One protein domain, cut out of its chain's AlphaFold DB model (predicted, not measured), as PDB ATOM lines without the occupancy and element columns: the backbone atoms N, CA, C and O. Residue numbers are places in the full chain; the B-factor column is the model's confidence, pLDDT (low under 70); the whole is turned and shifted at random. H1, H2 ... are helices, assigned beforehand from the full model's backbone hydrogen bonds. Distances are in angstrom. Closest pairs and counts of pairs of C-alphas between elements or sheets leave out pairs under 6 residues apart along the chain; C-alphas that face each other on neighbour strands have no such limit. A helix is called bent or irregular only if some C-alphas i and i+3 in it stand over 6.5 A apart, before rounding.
ATOM      1  N   ALA A 127      26.630 -25.171  41.989       91.62
ATOM      2  CA  ALA A 127      26.792 -26.575  41.597       91.62
ATOM      3  C   ALA A 127      25.459 -27.262  41.219       91.62
ATOM      4  O   ALA A 127      25.437 -28.189  40.411       91.62
ATOM      5  N   GLU A 128      24.332 -26.826  41.793       94.81
ATOM      6  CA  GLU A 128      23.000 -27.327  41.438       94.81
ATOM      7  C   GLU A 128      22.534 -26.745  40.096       94.81
ATOM      8  O   GLU A 128      22.026 -27.478  39.244       94.81
ATOM      9  N   ARG A 129      22.791 -25.450  39.872       95.25
ATOM     10  CA  ARG A 129      22.616 -24.752  38.590       95.25
ATOM     11  C   ARG A 129      23.409 -25.443  37.473       95.25
ATOM     12  O   ARG A 129      22.831 -25.832  36.455       95.25
ATOM     13  N   GLU A 130      24.690 -25.731  37.701       94.00
ATOM     14  CA  GLU A 130      25.531 -26.539  36.808       94.00
ATOM     15  C   GLU A 130      24.950 -27.939  36.554       94.00
ATOM     16  O   GLU A 130      24.837 -28.363  35.401       94.00
ATOM     17  N   ALA A 131      24.531 -28.665  37.596       94.94
ATOM     18  CA  ALA A 131      23.941 -29.996  37.442       94.94
ATOM     19  C   ALA A 131      22.658 -29.973  36.586       94.94
ATOM     20  O   ALA A 131      22.455 -30.860  35.751       94.94
ATOM     21  N   ILE A 132      21.817 -28.942  36.734       95.50
ATOM     22  CA  ILE A 132      20.625 -28.722  35.903       95.50
ATOM     23  C   ILE A 132      21.018 -28.463  34.441       95.50
ATOM     24  O   ILE A 132      20.432 -29.078  33.543       95.50
ATOM     25  N   LEU A 133      22.016 -27.608  34.187       94.75
ATOM     26  CA  LEU A 133      22.525 -27.328  32.837       94.75
ATOM     27  C   LEU A 133      23.118 -28.578  32.176       94.75
ATOM     28  O   LEU A 133      22.786 -28.868  31.027       94.75
ATOM     29  N   TYR A 134      23.926 -29.359  32.901       94.88
ATOM     30  CA  TYR A 134      24.483 -30.629  32.423       94.88
ATOM     31  C   TYR A 134      23.382 -31.620  32.027       94.88
ATOM     32  O   TYR A 134      23.396 -32.175  30.926       94.88
ATOM     33  N   LEU A 135      22.396 -31.831  32.909       94.06
ATOM     34  CA  LEU A 135      21.284 -32.740  32.640       94.06
ATOM     35  C   LEU A 135      20.450 -32.260  31.446       94.06
ATOM     36  O   LEU A 135      20.073 -33.073  30.606       94.06
ATOM     37  N   ARG A 136      20.199 -30.953  31.320       94.19
ATOM     38  CA  ARG A 136      19.497 -30.378  30.164       94.19
ATOM     39  C   ARG A 136      20.264 -30.549  28.861       94.19
ATOM     40  O   ARG A 136      19.670 -30.996  27.886       94.19
ATOM     41  N   LEU A 137      21.566 -30.271  28.853       92.31
ATOM     42  CA  LEU A 137      22.418 -30.452  27.680       92.31
ATOM     43  C   LEU A 137      22.438 -31.922  27.228       92.31
ATOM     44  O   LEU A 137      22.283 -32.198  26.043       92.31
ATOM     45  N   LYS A 138      22.534 -32.866  28.176       92.00
ATOM     46  CA  LYS A 138      22.548 -34.315  27.907       92.00
ATOM     47  C   LYS A 138      21.243 -34.861  27.307       92.00
ATOM     48  O   LYS A 138      21.277 -35.893  26.647       92.00
ATOM     49  N   TYR A 139      20.108 -34.205  27.547       90.94
ATOM     50  CA  TYR A 139      18.789 -34.629  27.056       90.94
ATOM     51  C   TYR A 139      18.218 -33.749  25.927       90.94
ATOM     52  O   TYR A 139      17.101 -33.997  25.476       90.94
ATOM     53  N   GLY A 140      18.964 -32.736  25.474       88.81
ATOM     54  CA  GLY A 140      18.528 -31.794  24.444       88.81
ATOM     55  C   GLY A 140      17.504 -30.752  24.921       88.81
ATOM     56  O   GLY A 140      16.943 -30.811  26.020       88.81
ATOM     57  N   GLU A 141      17.248 -29.752  24.074       84.12
ATOM     58  CA  GLU A 141      16.345 -28.643  24.416       84.12
ATOM     59  C   GLU A 141      14.873 -29.083  24.502       84.12
ATOM     60  O   GLU A 141      14.151 -28.724  25.444       84.12
ATOM     61  N   ARG A 142      14.434 -29.893  23.530       82.94
ATOM     62  CA  ARG A 142      13.066 -30.407  23.412       82.94
ATOM     63  C   ARG A 142      12.932 -31.702  24.210       82.94
ATOM     64  O   ARG A 142      13.190 -32.774  23.688       82.94
ATOM     65  N   LEU A 143      12.502 -31.601  25.469       85.19
ATOM     66  CA  LEU A 143      12.271 -32.768  26.332       85.19
ATOM     67  C   LEU A 143      10.987 -33.523  25.932       85.19
ATOM     68  O   LEU A 143       9.899 -32.958  26.108       85.19
ATOM     69  N   PRO A 144      11.067 -34.801  25.511       85.75
ATOM     70  CA  PRO A 144       9.897 -35.663  25.372       85.75
ATOM     71  C   PRO A 144       9.110 -35.808  26.689       85.75
ATOM     72  O   PRO A 144       9.671 -35.632  27.786       85.75
ATOM     73  N   PRO A 145       7.819 -36.186  26.619       81.75
ATOM     74  CA  PRO A 145       7.080 -36.679  27.777       81.75
ATOM     75  C   PRO A 145       7.893 -37.768  28.498       81.75
ATOM     76  O   PRO A 145       8.441 -38.666  27.871       81.75
ATOM     77  N   GLY A 146       8.043 -37.660  29.821       88.38
ATOM     78  CA  GLY A 146       8.848 -38.596  30.621       88.38
ATOM     79  C   GLY A 146      10.291 -38.159  30.916       88.38
ATOM     80  O   GLY A 146      10.744 -38.348  32.045       88.38
ATOM     81  N   ILE A 147      11.011 -37.484  30.008       92.06
ATOM     82  CA  ILE A 147      12.407 -37.073  30.295       92.06
ATOM     83  C   ILE A 147      12.483 -36.034  31.426       92.06
ATOM     84  O   ILE A 147      13.402 -36.067  32.243       92.06
ATOM     85  N   LYS A 148      11.452 -35.194  31.570       93.50
ATOM     86  CA  LYS A 148      11.245 -34.306  32.733       93.50
ATOM     87  C   LYS A 148      11.382 -35.053  34.073       93.50
ATOM     88  O   LYS A 148      12.026 -34.556  34.999       93.50
ATOM     89  N   TRP A 149      10.834 -36.268  34.161       94.12
ATOM     90  CA  TRP A 149      10.941 -37.133  35.338       94.12
ATOM     91  C   TRP A 149      12.328 -37.773  35.465       94.12
ATOM     92  O   TRP A 149      12.847 -37.831  36.578       94.12
ATOM     93  N   LYS A 150      12.967 -38.178  34.354       94.94
ATOM     94  CA  LYS A 150      14.359 -38.679  34.368       94.94
ATOM     95  C   LYS A 150      15.337 -37.615  34.897       94.94
ATOM     96  O   LYS A 150      16.147 -37.936  35.765       94.94
ATOM     97  N   ILE A 151      15.215 -36.356  34.459       94.25
ATOM     98  CA  ILE A 151      16.011 -35.223  34.973       94.25
ATOM     99  C   ILE A 151      15.745 -35.010  36.465       94.25
ATOM    100  O   ILE A 151      16.686 -35.039  37.249       94.25
ATOM    101  N   THR A 152      14.477 -34.880  36.871       95.62
ATOM    102  CA  THR A 152      14.109 -34.654  38.284       95.62
ATOM    103  C   THR A 152      14.631 -35.778  39.191       95.62
ATOM    104  O   THR A 152      15.198 -35.513  40.248       95.62
ATOM    105  N   ARG A 153      14.521 -37.046  38.760       95.94
ATOM    106  CA  ARG A 153      15.045 -38.207  39.498       95.94
ATOM    107  C   ARG A 153      16.575 -38.198  39.577       95.94
ATOM    108  O   ARG A 153      17.104 -38.496  40.644       95.94
ATOM    109  N   ARG A 154      17.293 -37.857  38.496       94.88
ATOM    110  CA  ARG A 154      18.769 -37.768  38.500       94.88
ATOM    111  C   ARG A 154      19.278 -36.599  39.349       94.88
ATOM    112  O   ARG A 154      20.212 -36.802  40.117       94.88
ATOM    113  N   LEU A 155      18.628 -35.436  39.283       95.69
ATOM    114  CA  LEU A 155      18.930 -34.281  40.133       95.69
ATOM    115  C   LEU A 155      18.740 -34.630  41.617       95.69
ATOM    116  O   LEU A 155      19.661 -34.458  42.405       95.69
ATOM    117  N   ASN A 156      17.605 -35.231  41.989       96.56
ATOM    118  CA  ASN A 156      17.350 -35.623  43.380       96.56
ATOM    119  C   ASN A 156      18.231 -36.809  43.850       96.56
ATOM    120  O   ASN A 156      18.579 -36.860  45.028       96.56
ATOM    121  N   LYS A 157      18.653 -37.737  42.965       96.38
ATOM    122  CA  LYS A 157      19.678 -38.771  43.276       96.38
ATOM    123  C   LYS A 157      21.012 -38.107  43.639       96.38
ATOM    124  O   LYS A 157      21.646 -38.515  44.604       96.38
ATOM    125  N   TRP A 158      21.401 -37.064  42.907       95.62
ATOM    126  CA  TRP A 158      22.627 -36.304  43.153       95.62
ATOM    127  C   TRP A 158      22.550 -35.424  44.401       95.62
ATOM    128  O   TRP A 158      23.449 -35.501  45.228       95.62
ATOM    129  N   LEU A 159      21.455 -34.685  44.618       94.75
ATOM    130  CA  LEU A 159      21.257 -33.894  45.842       94.75
ATOM    131  C   LEU A 159      21.345 -34.758  47.108       94.75
ATOM    132  O   LEU A 159      21.966 -34.349  48.083       94.75
ATOM    133  N   ARG A 160      20.828 -35.994  47.075       95.62
ATOM    134  CA  ARG A 160      21.010 -36.966  48.169       95.62
ATOM    135  C   ARG A 160      22.475 -37.351  48.391       95.62
ATOM    136  O   ARG A 160      22.896 -37.438  49.537       95.62
ATOM    137  N   GLN A 161      23.257 -37.551  47.327       95.50
ATOM    138  CA  GLN A 161      24.700 -37.824  47.438       95.50
ATOM    139  C   GLN A 161      25.472 -36.617  47.989       95.50
ATOM    140  O   GLN A 161      26.403 -36.794  48.765       95.50
ATOM    141  N   VAL A 162      25.082 -35.398  47.609       93.12
ATOM    142  CA  VAL A 162      25.643 -34.142  48.134       93.12
ATOM    143  C   VAL A 162      25.343 -33.996  49.624       93.12
ATOM    144  O   VAL A 162      26.255 -33.767  50.412       93.12
ATOM    145  N   ALA A 163      24.083 -34.177  50.013       92.75
ATOM    146  CA  ALA A 163      23.638 -34.125  51.399       92.75
ATOM    147  C   ALA A 163      24.369 -35.172  52.261       92.75
ATOM    148  O   ALA A 163      24.969 -34.824  53.276       92.75
ATOM    149  N   GLN A 164      24.450 -36.421  51.784       94.94
ATOM    150  CA  GLN A 164      25.195 -37.502  52.436       94.94
ATOM    151  C   GLN A 164      26.696 -37.198  52.573       94.94
ATOM    152  O   GLN A 164      27.277 -37.490  53.614       94.94
ATOM    153  N   ALA A 165      27.331 -36.609  51.553       93.69
ATOM    154  CA  ALA A 165      28.752 -36.256  51.592       93.69
ATOM    155  C   ALA A 165      29.068 -35.111  52.575       93.69
ATOM    156  O   ALA A 165      30.178 -35.056  53.096       93.69
ATOM    157  N   ASN A 166      28.101 -34.224  52.829       91.75
ATOM    158  CA  ASN A 166      28.247 -33.075  53.727       91.75
ATOM    159  C   ASN A 166      27.648 -33.305  55.132       91.75
ATOM    160  O   ASN A 166      27.768 -32.428  55.982       91.75
ATOM    161  N   GLY A 167      26.982 -34.439  55.384       93.81
ATOM    162  CA  GLY A 167      26.287 -34.705  56.653       93.81
ATOM    163  C   GLY A 167      25.026 -33.856  56.883       93.81
ATOM    164  O   GLY A 167      24.640 -33.640  58.027       93.81
ATOM    165  N   VAL A 168      24.398 -33.362  55.812       92.56
ATOM    166  CA  VAL A 168      23.206 -32.490  55.849       92.56
ATOM    167  C   VAL A 168      21.958 -33.290  55.454       92.56
ATOM    168  O   VAL A 168      22.057 -34.304  54.761       92.56
ATOM    169  N   GLU A 169      20.768 -32.845  55.864       92.25
ATOM    170  CA  GLU A 169      19.504 -33.439  55.414       92.25
ATOM    171  C   GLU A 169      19.310 -33.286  53.890       92.25
ATOM    172  O   GLU A 169      19.597 -32.247  53.289       92.25
ATOM    173  N   ALA A 170      18.808 -34.337  53.238       89.44
ATOM    174  CA  ALA A 170      18.638 -34.369  51.791       89.44
ATOM    175  C   ALA A 170      17.339 -33.693  51.321       89.44
ATOM    176  O   ALA A 170      16.294 -34.343  51.199       89.44
ATOM    177  N   TRP A 171      17.424 -32.415  50.941       92.25
ATOM    178  CA  TRP A 171      16.321 -31.736  50.256       92.25
ATOM    179  C   TRP A 171      16.066 -32.308  48.850       92.25
ATOM    180  O   TRP A 171      16.903 -32.976  48.235       92.25
ATOM    181  N   GLN A 172      14.871 -32.045  48.320       94.62
ATOM    182  CA  GLN A 172      14.443 -32.497  46.994       94.62
ATOM    183  C   GLN A 172      13.880 -31.325  46.193       94.62
ATOM    184  O   GLN A 172      13.166 -30.480  46.732       94.62
ATOM    185  N   ARG A 173      14.145 -31.293  44.884       94.69
ATOM    186  CA  ARG A 173      13.512 -30.339  43.967       94.69
ATOM    187  C   ARG A 173      12.301 -30.950  43.283       94.69
ATOM    188  O   ARG A 173      12.324 -32.100  42.836       94.69
ATOM    189  N   SER A 174      11.254 -30.140  43.149       95.44
ATOM    190  CA  SER A 174      10.120 -30.429  42.273       95.44
ATOM    191  C   SER A 174      10.471 -30.118  40.814       95.44
ATOM    192  O   SER A 174      11.383 -29.335  40.534       95.44
ATOM    193  N   PHE A 175       9.720 -30.695  39.870       94.00
ATOM    194  CA  PHE A 175       9.891 -30.408  38.442       94.00
ATOM    195  C   PHE A 175       9.778 -28.907  38.119       94.00
ATOM    196  O   PHE A 175      10.583 -28.375  37.357       94.00
ATOM    197  N   ASN A 176       8.799 -28.222  38.718       94.19
ATOM    198  CA  ASN A 176       8.563 -26.800  38.475       94.19
ATOM    199  C   ASN A 176       9.719 -25.942  39.008       94.19
ATOM    200  O   ASN A 176      10.155 -25.028  38.317       94.19
ATOM    201  N   SER A 177      10.252 -26.285  40.185       95.00
ATOM    202  CA  SER A 177      11.346 -25.557  40.835       95.00
ATOM    203  C   SER A 177      12.603 -25.507  39.955       95.00
ATOM    204  O   SER A 177      13.029 -24.421  39.569       95.00
ATOM    205  N   TRP A 178      13.145 -26.658  39.530       95.25
ATOM    206  CA  TRP A 178      14.348 -26.658  38.682       95.25
ATOM    207  C   TRP A 178      14.070 -26.172  37.247       95.25
ATOM    208  O   TRP A 178      14.969 -25.652  36.586       95.25
ATOM    209  N   ARG A 179      12.830 -26.306  36.745       95.12
ATOM    210  CA  ARG A 179      12.431 -25.754  35.438       95.12
ATOM    211  C   ARG A 179      12.467 -24.225  35.434       95.12
ATOM    212  O   ARG A 179      12.930 -23.669  34.442       95.12
ATOM    213  N   LEU A 180      11.944 -23.579  36.478       95.00
ATOM    214  CA  LEU A 180      11.947 -22.118  36.603       95.00
ATOM    215  C   LEU A 180      13.382 -21.595  36.702       95.00
ATOM    216  O   LEU A 180      13.745 -20.686  35.961       95.00
ATOM    217  N   GLU A 181      14.222 -22.244  37.512       95.38
ATOM    218  CA  GLU A 181      15.636 -21.881  37.628       95.38
ATOM    219  C   GLU A 181      16.392 -22.028  36.296       95.38
ATOM    220  O   GLU A 181      17.171 -21.159  35.917       95.38
ATOM    221  N   TYR A 182      16.106 -23.079  35.520       95.38
ATOM    222  CA  TYR A 182      16.653 -23.223  34.166       95.38
ATOM    223  C   TYR A 182      16.203 -22.112  33.203       95.38
ATOM    224  O   TYR A 182      16.957 -21.765  32.296       95.38
ATOM    225  N   GLY A 183      15.001 -21.554  33.389       95.44
ATOM    226  CA  GLY A 183      14.553 -20.356  32.673       95.44
ATOM    227  C   GLY A 183      15.461 -19.169  32.986       95.44
ATOM    228  O   GLY A 183      16.160 -18.696  32.094       95.44
ATOM    229  N   LYS A 184      15.565 -18.813  34.274       95.81
ATOM    230  CA  LYS A 184      16.430 -17.725  34.763       95.81
ATOM    231  C   LYS A 184      17.869 -17.849  34.255       95.81
ATOM    232  O   LYS A 184      18.411 -16.895  33.708       95.81
ATOM    233  N   MET A 185      18.461 -19.046  34.329       95.38
ATOM    234  CA  MET A 185      19.808 -19.290  33.800       95.38
ATOM    235  C   MET A 185      19.920 -19.058  32.285       95.38
ATOM    236  O   MET A 185      20.935 -18.531  31.830       95.38
ATOM    237  N   LYS A 186      18.908 -19.433  31.480       94.38
ATOM    238  CA  LYS A 186      18.904 -19.120  30.038       94.38
ATOM    239  C   LYS A 186      18.815 -17.615  29.792       94.38
ATOM    240  O   LYS A 186      19.500 -17.130  28.895       94.38
ATOM    241  N   ASP A 187      18.027 -16.893  30.580       95.56
ATOM    242  CA  ASP A 187      17.842 -15.448  30.424       95.56
ATOM    243  C   ASP A 187      19.097 -14.663  30.847       95.56
ATOM    244  O   ASP A 187      19.506 -13.730  30.152       95.56
ATOM    245  N   GLU A 188      19.778 -15.097  31.914       95.12
ATOM    246  CA  GLU A 188      21.091 -14.589  32.334       95.12
ATOM    247  C   GLU A 188      22.174 -14.841  31.270       95.12
ATOM    248  O   GLU A 188      22.892 -13.911  30.893       95.12
ATOM    249  N   ILE A 189      22.252 -16.058  30.711       93.62
ATOM    250  CA  ILE A 189      23.155 -16.377  29.590       93.62
ATOM    251  C   ILE A 189      22.847 -15.475  28.387       93.62
ATOM    252  O   ILE A 189      23.748 -14.815  27.876       93.62
ATOM    253  N   ALA A 190      21.581 -15.370  27.976       95.62
ATOM    254  CA  ALA A 190      21.168 -14.545  26.842       95.62
ATOM    255  C   ALA A 190      21.384 -13.038  27.084       95.62
ATOM    256  O   ALA A 190      21.552 -12.272  26.132       95.62
ATOM    257  N   LYS A 191      21.365 -12.573  28.339       97.19
ATOM    258  CA  LYS A 191      21.735 -11.201  28.718       97.19
ATOM    259  C   LYS A 191      23.236 -10.975  28.527       97.19
ATOM    260  O   LYS A 191      23.610 -10.031  27.834       97.19
ATOM    261  N   VAL A 192      24.082 -11.860  29.056       96.62
ATOM    262  CA  VAL A 192      25.546 -11.762  28.912       96.62
ATOM    263  C   VAL A 192      25.986 -11.933  27.453       96.62
ATOM    264  O   VAL A 192      26.840 -11.188  26.984       96.62
ATOM    265  N   GLU A 193      25.361 -12.825  26.680       96.12
ATOM    266  CA  GLU A 193      25.621 -12.967  25.239       96.12
ATOM    267  C   GLU A 193      25.294 -11.687  24.454       96.12
ATOM    268  O   GLU A 193      26.093 -11.280  23.606       96.12
ATOM    269  N   ARG A 194      24.180 -11.005  24.768       97.50
ATOM    270  CA  ARG A 194      23.831  -9.699  24.175       97.50
ATOM    271  C   ARG A 194      24.840  -8.610  24.545       97.50
ATOM    272  O   ARG A 194      25.326  -7.923  23.647       97.50
ATOM    273  N   THR A 195      25.210  -8.491  25.822       97.44
ATOM    274  CA  THR A 195      26.250  -7.545  26.274       97.44
ATOM    275  C   THR A 195      27.585  -7.811  25.575       97.44
ATOM    276  O   THR A 195      28.210  -6.889  25.058       97.44
ATOM    277  N   ASN A 196      27.986  -9.078  25.455       97.38
ATOM    278  CA  ASN A 196      29.218  -9.482  24.779       97.38
ATOM    279  C   ASN A 196      29.193  -9.222  23.267       97.38
ATOM    280  O   ASN A 196      30.219  -8.870  22.686       97.38
ATOM    281  N   ALA A 197      28.045  -9.395  22.608       97.12
ATOM    282  CA  ALA A 197      27.882  -9.042  21.200       97.12
ATOM    283  C   ALA A 197      28.015  -7.524  20.984       97.12
ATOM    284  O   ALA A 197      28.680  -7.100  20.038       97.12
ATOM    285  N   TYR A 198      27.458  -6.716  21.893       97.81
ATOM    286  CA  TYR A 198      27.600  -5.261  21.881       97.81
ATOM    287  C   TYR A 198      29.048  -4.810  22.152       97.81
ATOM    288  O   TYR A 198      29.602  -4.039  21.373       97.81
ATOM    289  N   ALA A 199      29.717  -5.354  23.174       97.19
ATOM    290  CA  ALA A 199      31.129  -5.068  23.461       97.19
ATOM    291  C   ALA A 199      32.039  -5.345  22.245       97.19
ATOM    292  O   ALA A 199      32.889  -4.527  21.883       97.19
ATOM    293  N   ARG A 200      31.805  -6.465  21.545       97.19
ATOM    294  CA  ARG A 200      32.519  -6.804  20.301       97.19
ATOM    295  C   ARG A 200      32.211  -5.836  19.157       97.19
ATOM    296  O   ARG A 200      33.142  -5.471  18.443       97.19
ATOM    297  N   SER A 201      30.960  -5.400  18.976       97.88
ATOM    298  CA  SER A 201      30.609  -4.452  17.903       97.88
ATOM    299  C   SER A 201      31.162  -3.044  18.145       97.88
ATOM    300  O   SER A 201      31.481  -2.348  17.186       97.88
ATOM    301  N   GLN A 202      31.363  -2.654  19.409       97.94
ATOM    302  CA  GLN A 202      32.049  -1.415  19.799       97.94
ATOM    303  C   GLN A 202      33.587  -1.500  19.718       97.94
ATOM    304  O   GLN A 202      34.271  -0.542  20.074       97.94
ATOM    305  N   GLY A 203      34.156  -2.633  19.286       97.50
ATOM    306  CA  GLY A 203      35.609  -2.820  19.228       97.50
ATOM    307  C   GLY A 203      36.284  -2.894  20.602       97.50
ATOM    308  O   GLY A 203      37.481  -2.633  20.702       97.50
ATOM    309  N   ARG A 204      35.536  -3.255  21.657       96.81
ATOM    310  CA  ARG A 204      36.013  -3.364  23.044       96.81
ATOM    311  C   ARG A 204      36.052  -4.826  23.509       96.81
ATOM    312  O   ARG A 204      35.199  -5.251  24.288       96.81
ATOM    313  N   PRO A 205      37.022  -5.638  23.050       93.81
ATOM    314  CA  PRO A 205      37.134  -7.033  23.472       93.81
ATOM    315  C   PRO A 205      37.437  -7.195  24.972       93.81
ATOM    316  O   PRO A 205      37.198  -8.270  25.509       93.81
ATOM    317  N   GLN A 206      37.934  -6.153  25.648       95.00
ATOM    318  CA  GLN A 206      38.180  -6.137  27.095       95.00
ATOM    319  C   GLN A 206      36.882  -6.125  27.918       95.00
ATOM    320  O   GLN A 206      36.865  -6.657  29.023       95.00
ATOM    321  N   ASP A 207      35.791  -5.583  27.363       94.94
ATOM    322  CA  ASP A 207      34.484  -5.491  28.032       94.94
ATOM    323  C   ASP A 207      33.665  -6.801  27.892       94.94
ATOM    324  O   ASP A 207      32.513  -6.879  28.321       94.94
ATOM    325  N   VAL A 208      34.238  -7.846  27.273       95.69
ATOM    326  CA  VAL A 208      33.596  -9.157  27.090       95.69
ATOM    327  C   VAL A 208      33.650  -9.952  28.396       95.69
ATOM    328  O   VAL A 208      34.697 -10.454  28.799       95.69
TER     329      VAL A 208
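What this domain is: This is residues 127 to 208 of the 367 residues of an uncharacterized protein of Hortaea werneckii (UniProt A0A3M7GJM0). Two helices, H1 and H2, make a helical hairpin, and a third, much longer helix, H3, crosses it at close to a right angle. H3 begins beside H2, crosses H1 with residues 178 to 185, and runs on past the hairpin as a long arm that makes most of the length; residues 202 to 208 fold back at its far end. The printed part has 82 residues with three named helices, in the order H1, H2, H3, and no named strand; the class is all helix. The whole is loose, with a radius of gyration of the C-alphas of 16.6 A, and only just flat, spanning 49 by 34 by 18 A.

How they stand to each other: H1, residues 127 to 139, touches H2, residues 147 to 166, and the two form a hairpin at a shallow tilt of 31 degrees, opposite ways. Their closest C-alphas are those of Leu 135 and Ile 151, 6.3 A apart, and H2 touches H1 with residues 147 to 155 alone. H3, residues 175 to 201, touches H1 and stands about perpendicular to it, at 90 degrees. The closest C-alphas of these two are those of Ile 132 and Tyr 182, 7.0 A apart; H1 touches H3 with residues 129 to 133 alone, and H3 touches H1 with residues 178 to 185 alone. H2 and H3 only just touch, with 3 pairs of C-alphas within 8 A, the closest being those of Thr 152 and Phe 175 at 6.0 A. They are about perpendicular, at 88 degrees, and Phe 175 alone of H3 touches H2, at residues 148 to 152. The helix packing is mostly crossed, but only just: one of the three touching pairs is at a shallow tilt. In H1, H2 and H3 every O i to N i+4 pair is within hydrogen-bond range.

Where its parts are: H1 begins at C-alpha 127, at (26.792, -26.575, 41.597), and measures 18.4 A from first to last C-alpha. H2 begins at C-alpha 147, at (12.407, -37.073, 30.295), and measures 28.6 A. H3, the longest with 27 residues, measures 39.0 A and ends at C-alpha 201, at (30.609, -4.452, 17.903). No helix is bent.

The domain as a whole: The two C-alphas farthest apart in the domain are those of Glu 169 and Gly 203, at 50.1 A. The C-alphas of Ala 127 and Val 208, the first and last printed residues, are 23.7 A apart. The links from H1 to H2, 7 residues, and from H2 to H3, 8 residues, are both short. The printed part has no cut. Its mean pLDDT is 94.1, and no printed residue is under 70.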